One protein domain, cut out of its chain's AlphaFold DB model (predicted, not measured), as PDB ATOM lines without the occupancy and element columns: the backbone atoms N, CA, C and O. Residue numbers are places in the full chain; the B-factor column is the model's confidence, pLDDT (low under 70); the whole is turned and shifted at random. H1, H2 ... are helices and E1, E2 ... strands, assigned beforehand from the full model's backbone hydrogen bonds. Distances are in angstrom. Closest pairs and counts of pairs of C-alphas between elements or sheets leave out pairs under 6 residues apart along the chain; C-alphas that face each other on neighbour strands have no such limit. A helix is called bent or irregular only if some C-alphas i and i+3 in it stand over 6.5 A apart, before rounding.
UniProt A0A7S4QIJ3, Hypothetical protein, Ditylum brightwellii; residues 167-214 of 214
ATOM      1  N   PHE A 167     131.722 163.008 136.299       73.81
ATOM      2  CA  PHE A 167     132.986 162.295 136.433       73.81
ATOM      3  C   PHE A 167     134.129 163.283 136.215       73.81
ATOM      4  O   PHE A 167     134.268 163.856 135.136       73.81
ATOM      5  N   HIS A 168     134.916 163.498 137.264       76.50
ATOM      6  CA  HIS A 168     136.088 164.369 137.286       76.50
ATOM      7  C   HIS A 168     137.354 163.552 137.566       76.50
ATOM      8  O   HIS A 168     137.283 162.382 137.940       76.50
ATOM      9  N   ASP A 169     138.519 164.181 137.432       73.81
ATOM     10  CA  ASP A 169     139.816 163.502 137.544       73.81
ATOM     11  C   ASP A 169     140.070 162.881 138.934       73.81
ATOM     12  O   ASP A 169     140.880 161.971 139.073       73.81
ATOM     13  N   GLU A 170     139.360 163.339 139.972       77.38
ATOM     14  CA  GLU A 170     139.446 162.776 141.335       77.38
ATOM     15  C   GLU A 170     138.627 161.482 141.538       77.38
ATOM     16  O   GLU A 170     138.613 160.913 142.633       77.38
ATOM     17  N   CYS A 171     137.923 161.000 140.511       85.06
ATOM     18  CA  CYS A 171     137.250 159.708 140.563       85.06
ATOM     19  C   CYS A 171     138.258 158.552 140.504       85.06
ATOM     20  O   CYS A 171     139.304 158.628 139.866       85.06
ATOM     21  N   GLN A 172     137.930 157.440 141.158       87.56
ATOM     22  CA  GLN A 172     138.773 156.248 141.179       87.56
ATOM     23  C   GLN A 172     138.369 155.290 140.061       87.56
ATOM     24  O   GLN A 172     137.242 154.785 140.048       87.56
ATOM     25  N   GLU A 173     139.297 154.986 139.159       86.81
ATOM     26  CA  GLU A 173     139.147 153.856 138.242       86.81
ATOM     27  C   GLU A 173     139.329 152.531 138.989       86.81
ATOM     28  O   GLU A 173     140.187 152.390 139.865       86.81
ATOM     29  N   ARG A 174     138.485 151.555 138.663       84.56
ATOM     30  CA  ARG A 174     138.521 150.191 139.186       84.56
ATOM     31  C   ARG A 174     138.256 149.211 138.053       84.56
ATOM     32  O   ARG A 174     137.695 149.579 137.025       84.56
ATOM     33  N   ASP A 175     138.595 147.947 138.276       81.62
ATOM     34  CA  ASP A 175     138.219 146.887 137.346       81.62
ATOM     35  C   ASP A 175     136.692 146.873 137.171       81.62
ATOM     36  O   ASP A 175     135.935 146.658 138.122       81.62
ATOM     37  N   GLY A 176     136.256 147.173 135.947       84.12
ATOM     38  CA  GLY A 176     134.857 147.236 135.539       84.12
ATOM     39  C   GLY A 176     134.158 148.590 135.655       84.12
ATOM     40  O   GLY A 176     132.937 148.646 135.458       84.12
ATOM     41  N   GLY A 177     134.891 149.670 135.951       87.62
ATOM     42  CA  GLY A 177     134.422 151.028 135.681       87.62
ATOM     43  C   GLY A 177     135.029 152.118 136.569       87.62
ATOM     44  O   GLY A 177     136.117 151.988 137.123       87.62
ATOM     45  N   THR A 178     134.301 153.221 136.735       88.50
ATOM     46  CA  THR A 178     134.783 154.417 137.450       88.50
ATOM     47  C   THR A 178     133.860 154.758 138.613       88.50
ATOM     48  O   THR A 178     132.642 154.810 138.447       88.50
ATOM     49  N   VAL A 179     134.425 155.021 139.792       86.56
ATOM     50  CA  VAL A 179     133.689 155.365 141.017       86.56
ATOM     51  C   VAL A 179     134.048 156.776 141.474       86.56
ATOM     52  O   VAL A 179     135.213 157.084 141.703       86.56
ATOM     53  N   CYS A 180     133.036 157.606 141.693       82.44
ATOM     54  CA  CYS A 180     133.155 158.940 142.264       82.44
ATOM     55  C   CYS A 180     132.377 158.988 143.589       82.44
ATOM     56  O   CYS A 180     131.213 158.577 143.647       82.44
ATOM     57  N   ILE A 181     133.010 159.475 144.657       78.06
ATOM     58  CA  ILE A 181     132.383 159.598 145.979       78.06
ATOM     59  C   ILE A 181     131.992 161.056 146.190       78.06
ATOM     60  O   ILE A 181     132.850 161.933 146.205       78.06
ATOM     61  N   PHE A 182     130.702 161.290 146.401       77.12
ATOM     62  CA  PHE A 182     130.151 162.590 146.747       77.12
ATOM     63  C   PHE A 182     129.600 162.566 148.179       77.12
ATOM     64  O   PHE A 182     129.181 161.521 148.686       77.12
ATOM     65  N   PRO A 183     129.542 163.717 148.854       72.75
ATOM     66  CA  PRO A 183     128.872 163.827 150.144       72.75
ATOM     67  C   PRO A 183     127.386 163.462 150.021       72.75
ATOM     68  O   PRO A 183     126.607 164.173 149.393       72.75
ATOM     69  N   GLY A 184     127.014 162.313 150.592       64.69
ATOM     70  CA  GLY A 184     125.653 161.768 150.559       64.69
ATOM     71  C   GLY A 184     125.311 160.894 149.345       64.69
ATOM     72  O   GLY A 184     124.182 160.414 149.267       64.69
ATOM     73  N   ALA A 185     126.238 160.656 148.409       72.81
ATOM     74  CA  ALA A 185     125.986 159.795 147.252       72.81
ATOM     75  C   ALA A 185     127.264 159.156 146.693       72.81
ATOM     76  O   ALA A 185     128.329 159.763 146.665       72.81
ATOM     77  N   ILE A 186     127.149 157.940 146.162       76.12
ATOM     78  CA  ILE A 186     128.223 157.292 145.401       76.12
ATOM     79  C   ILE A 186     127.735 157.129 143.966       76.12
ATOM     80  O   ILE A 186     126.711 156.491 143.723       76.12
ATOM     81  N   LEU A 187     128.465 157.709 143.015       82.38
ATOM     82  CA  LEU A 187     128.198 157.566 141.587       82.38
ATOM     83  C   LEU A 187     129.207 156.584 140.996       82.38
ATOM     84  O   LEU A 187     130.415 156.792 141.082       82.38
ATOM     85  N   LYS A 188     128.713 155.505 140.386       86.06
ATOM     86  CA  LYS A 188     129.542 154.486 139.737       86.06
ATOM     87  C   LYS A 188     129.126 154.321 138.281       86.06
ATOM     88  O   LYS A 188     127.975 153.994 137.999       86.06
ATOM     89  N   ARG A 189     130.067 154.533 137.363       86.88
ATOM     90  CA  ARG A 189     129.947 154.121 135.962       86.88
ATOM     91  C   ARG A 189     130.409 152.681 135.862       86.88
ATOM     92  O   ARG A 189     131.476 152.358 136.372       86.88
ATOM     93  N   ILE A 190     129.596 151.844 135.235       86.44
ATOM     94  CA  ILE A 190     129.848 150.411 135.112       86.44
ATOM     95  C   ILE A 190     129.970 150.090 133.630       86.44
ATOM     96  O   ILE A 190     129.105 150.482 132.842       86.44
ATOM     97  N   ASP A 191     131.024 149.372 133.263       87.94
ATOM     98  CA  ASP A 191     131.177 148.862 131.905       87.94
ATOM     99  C   ASP A 191     130.093 147.826 131.606       87.94
ATOM    100  O   ASP A 191     129.701 147.035 132.466       87.94
ATOM    101  N   ALA A 192     129.604 147.804 130.365       87.50
ATOM    102  CA  ALA A 192     128.463 146.967 129.989       87.50
ATOM    103  C   ALA A 192     128.674 145.472 130.303       87.50
ATOM    104  O   ALA A 192     127.725 144.781 130.670       87.50
ATOM    105  N   GLU A 193     129.910 144.984 130.202       91.06
ATOM    106  CA  GLU A 193     130.289 143.598 130.506       91.06
ATOM    107  C   GLU A 193     130.229 143.250 132.004       91.06
ATOM    108  O   GLU A 193     130.033 142.089 132.357       91.06
ATOM    109  N   ASN A 194     130.313 144.250 132.885       88.38
ATOM    110  CA  ASN A 194     130.304 144.079 134.339       88.38
ATOM    111  C   ASN A 194     128.944 144.405 134.978       88.38
ATOM    112  O   ASN A 194     128.751 144.178 136.175       88.38
ATOM    113  N   TRP A 195     127.974 144.879 134.188       86.69
ATOM    114  CA  TRP A 195     126.644 145.285 134.656       86.69
ATOM    115  C   TRP A 195     125.933 144.213 135.493       86.69
ATOM    116  O   TRP A 195     125.377 144.508 136.551       86.69
ATOM    117  N   GLU A 196     125.953 142.959 135.038       89.75
ATOM    118  CA  GLU A 196     125.235 141.872 135.708       89.75
ATOM    119  C   GLU A 196     125.860 141.509 137.064       89.75
ATOM    120  O   GLU A 196     125.140 141.315 138.047       89.75
ATOM    121  N   SER A 197     127.193 141.484 137.139       88.12
ATOM    122  CA  SER A 197     127.932 141.249 138.385       88.12
ATOM    123  C   SER A 197     127.634 142.340 139.417       88.12
ATOM    124  O   SER A 197     127.298 142.049 140.567       88.12
ATOM    125  N   GLU A 198     127.654 143.601 138.984       86.12
ATOM    126  CA  GLU A 198     127.424 144.761 139.845       86.12
ATOM    127  C   GLU A 198     125.989 144.839 140.368       86.12
ATOM    128  O   GLU A 198     125.777 145.073 141.557       86.12
ATOM    129  N   ILE A 199     124.986 144.571 139.526       87.94
ATOM    130  CA  ILE A 199     123.587 144.519 139.975       87.94
ATOM    131  C   ILE A 199     123.358 143.380 140.969       87.94
ATOM    132  O   ILE A 199     122.602 143.548 141.930       87.94
ATOM    133  N   ASN A 200     124.006 142.232 140.778       86.31
ATOM    134  CA  ASN A 200     123.916 141.132 141.733       86.31
ATOM    135  C   ASN A 200     124.594 141.487 143.063       86.31
ATOM    136  O   ASN A 200     124.003 141.251 144.115       86.31
ATOM    137  N   GLY A 201     125.764 142.130 143.030       83.56
ATOM    138  CA  GLY A 201     126.425 142.658 144.224       83.56
ATOM    139  C   GLY A 201     125.559 143.679 144.964       83.56
ATOM    140  O   GLY A 201     125.336 143.546 146.166       83.56
ATOM    141  N   PHE A 202     124.979 144.641 144.241       83.19
ATOM    142  CA  PHE A 202     124.077 145.642 144.811       83.19
ATOM    143  C   PHE A 202     122.851 145.009 145.478       83.19
ATOM    144  O   PHE A 202     122.476 145.405 146.577       83.19
ATOM    145  N   ARG A 203     122.246 143.986 144.864       81.75
ATOM    146  CA  ARG A 203     121.106 143.264 145.455       81.75
ATOM    147  C   ARG A 203     121.455 142.585 146.776       81.75
ATOM    148  O   ARG A 203     120.615 142.572 147.667       81.75
ATOM    149  N   VAL A 204     122.661 142.031 146.893       79.69
ATOM    150  CA  VAL A 204     123.142 141.412 148.136       79.69
ATOM    151  C   VAL A 204     123.423 142.472 149.199       79.69
ATOM    152  O   VAL A 204     123.066 142.280 150.355       79.69
ATOM    153  N   LEU A 205     124.021 143.602 148.819       74.06
ATOM    154  CA  LEU A 205     124.312 144.703 149.744       74.06
ATOM    155  C   LEU A 205     123.046 145.414 150.240       74.06
ATOM    156  O   LEU A 205     123.008 145.868 151.376       74.06
ATOM    157  N   ASN A 206     122.005 145.473 149.412       73.00
ATOM    158  CA  ASN A 206     120.710 146.050 149.768       73.00
ATOM    159  C   ASN A 206     119.814 145.080 150.569       73.00
ATOM    160  O   ASN A 206     118.674 145.406 150.902       73.00
ATOM    161  N   ASP A 207     120.288 143.863 150.849       75.56
ATOM    162  CA  ASP A 207     119.603 142.929 151.732       75.56
ATOM    163  C   ASP A 207     119.867 143.323 153.189       75.56
ATOM    164  O   ASP A 207     120.927 143.059 153.764       75.56
ATOM    165  N   THR A 208     118.859 143.939 153.805       72.62
ATOM    166  CA  THR A 208     118.904 144.431 155.189       72.62
ATOM    167  C   THR A 208     119.146 143.330 156.221       72.62
ATOM    168  O   THR A 208     119.483 143.627 157.365       72.62
ATOM    169  N   ARG A 209     119.035 142.045 155.844       74.81
ATOM    170  CA  ARG A 209     119.425 140.921 156.710       74.81
ATOM    171  C   ARG A 209     120.927 140.880 156.971       74.81
ATOM    172  O   ARG A 209     121.333 140.409 158.029       74.81
ATOM    173  N   TYR A 210     121.733 141.332 156.013       60.44
ATOM    174  CA  TYR A 210     123.191 141.339 156.113       60.44
ATOM    175  C   TYR A 210     123.740 142.711 156.519       60.44
ATOM    176  O   TYR A 210     124.811 142.771 157.119       60.44
ATOM    177  N   PHE A 211     122.989 143.788 156.262       64.56
ATOM    178  CA  PHE A 211     123.361 145.159 156.621       64.56
ATOM    179  C   PHE A 211     122.147 145.934 157.173       64.56
ATOM    180  O   PHE A 211     121.513 146.691 156.441       64.56
ATOM    181  N   PRO A 212     121.773 145.733 158.451       61.72
ATOM    182  CA  PRO A 212     120.541 146.290 159.021       61.72
ATOM    183  C   PRO A 212     120.578 147.805 159.291       61.72
ATOM    184  O   PRO A 212     119.534 148.377 159.590       61.72
ATOM    185  N   GLU A 213     121.750 148.441 159.205       58.56
ATOM    186  CA  GLU A 213     121.966 149.864 159.530       58.56
ATOM    187  C   GLU A 213     122.359 150.728 158.312       58.56
ATOM    188  O   GLU A 213     122.808 151.861 158.493       58.56
ATOM    189  N   LEU A 214     122.226 150.199 157.086       54.59
ATOM    190  CA  LEU A 214     122.421 150.959 155.839       54.59
ATOM    191  C   LEU A 214     121.180 151.769 155.443       54.59
ATOM    192  O   LEU A 214     120.049 151.271 155.647       54.59
TER     193      LEU A 214
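AT A GLANCE: This is residues 167 to 214 of the 214 residues of the protein "Hypothetical protein" of Ditylum brightwellii (UniProt A0A7S4QIJ3). The model is an open V: a narrow three-stranded sheet makes one arm and the helix H1 the other, and they meet at the turn around Asp 191. Past the far end of H1, residues 207 to 213 stand free as a tail. The printed part has 48 residues, with E1, E2, E3 and H1 in that order along the chain; the sheet runs E1 - E2 - E3, all antiparallel, and the class is mixed, helices and strands. It is loose, with a radius of gyration of the C-alphas of 12.3 A, and flat, spanning 36 by 28 by 11 A.

HOW THE PARTS SIT: Begin at E1, residues 172 to 174, an edge strand, and cross to the inner strand E2, residues 177 to 182. This hairpin is antiparallel at 147 degrees; look for N 172 and O 179, 2.8 A apart, within hydrogen-bond range. Next comes E3, residues 185 to 190, the other edge strand. E2 and E3 form a second hairpin, antiparallel at 170 degrees, with N 180 and O 187 at 2.8 A, within hydrogen-bond range. E1, E2 and E3 are a meander, each strand the antiparallel neighbour of the one before. H1, residues 192 to 205, is on the sheet through its residues 192 to 199, with 10 pairs of C-alphas within 10 A, a helix and a sheet as two layers. The closest C-alphas of E3 and H1 are those of Ile 190 and Glu 198, 7.8 A apart. In H1, 8 of 10 O i to N i+4 pairs are within hydrogen-bond range.

IN THESE COORDINATES: Find C-alpha 172 at (138.773, 156.248, 141.179), where E1 begins. E2 is 16.6 A long and E3 15.8 A, from first to last C-alpha. H1 runs 20.3 A to C-alpha 205 at (124.312, 144.703, 149.744); it is irregular, with C-alphas 193 and 196 7.5 A apart.

THE WHOLE: The C-alphas farthest apart are those of Asp 169 and Arg 209, 36.0 A. The printed part has no cut, and its three links between elements are tight. Look for pLDDT under 70 at residue 184 and at residues 210 to 214, where the chain ends.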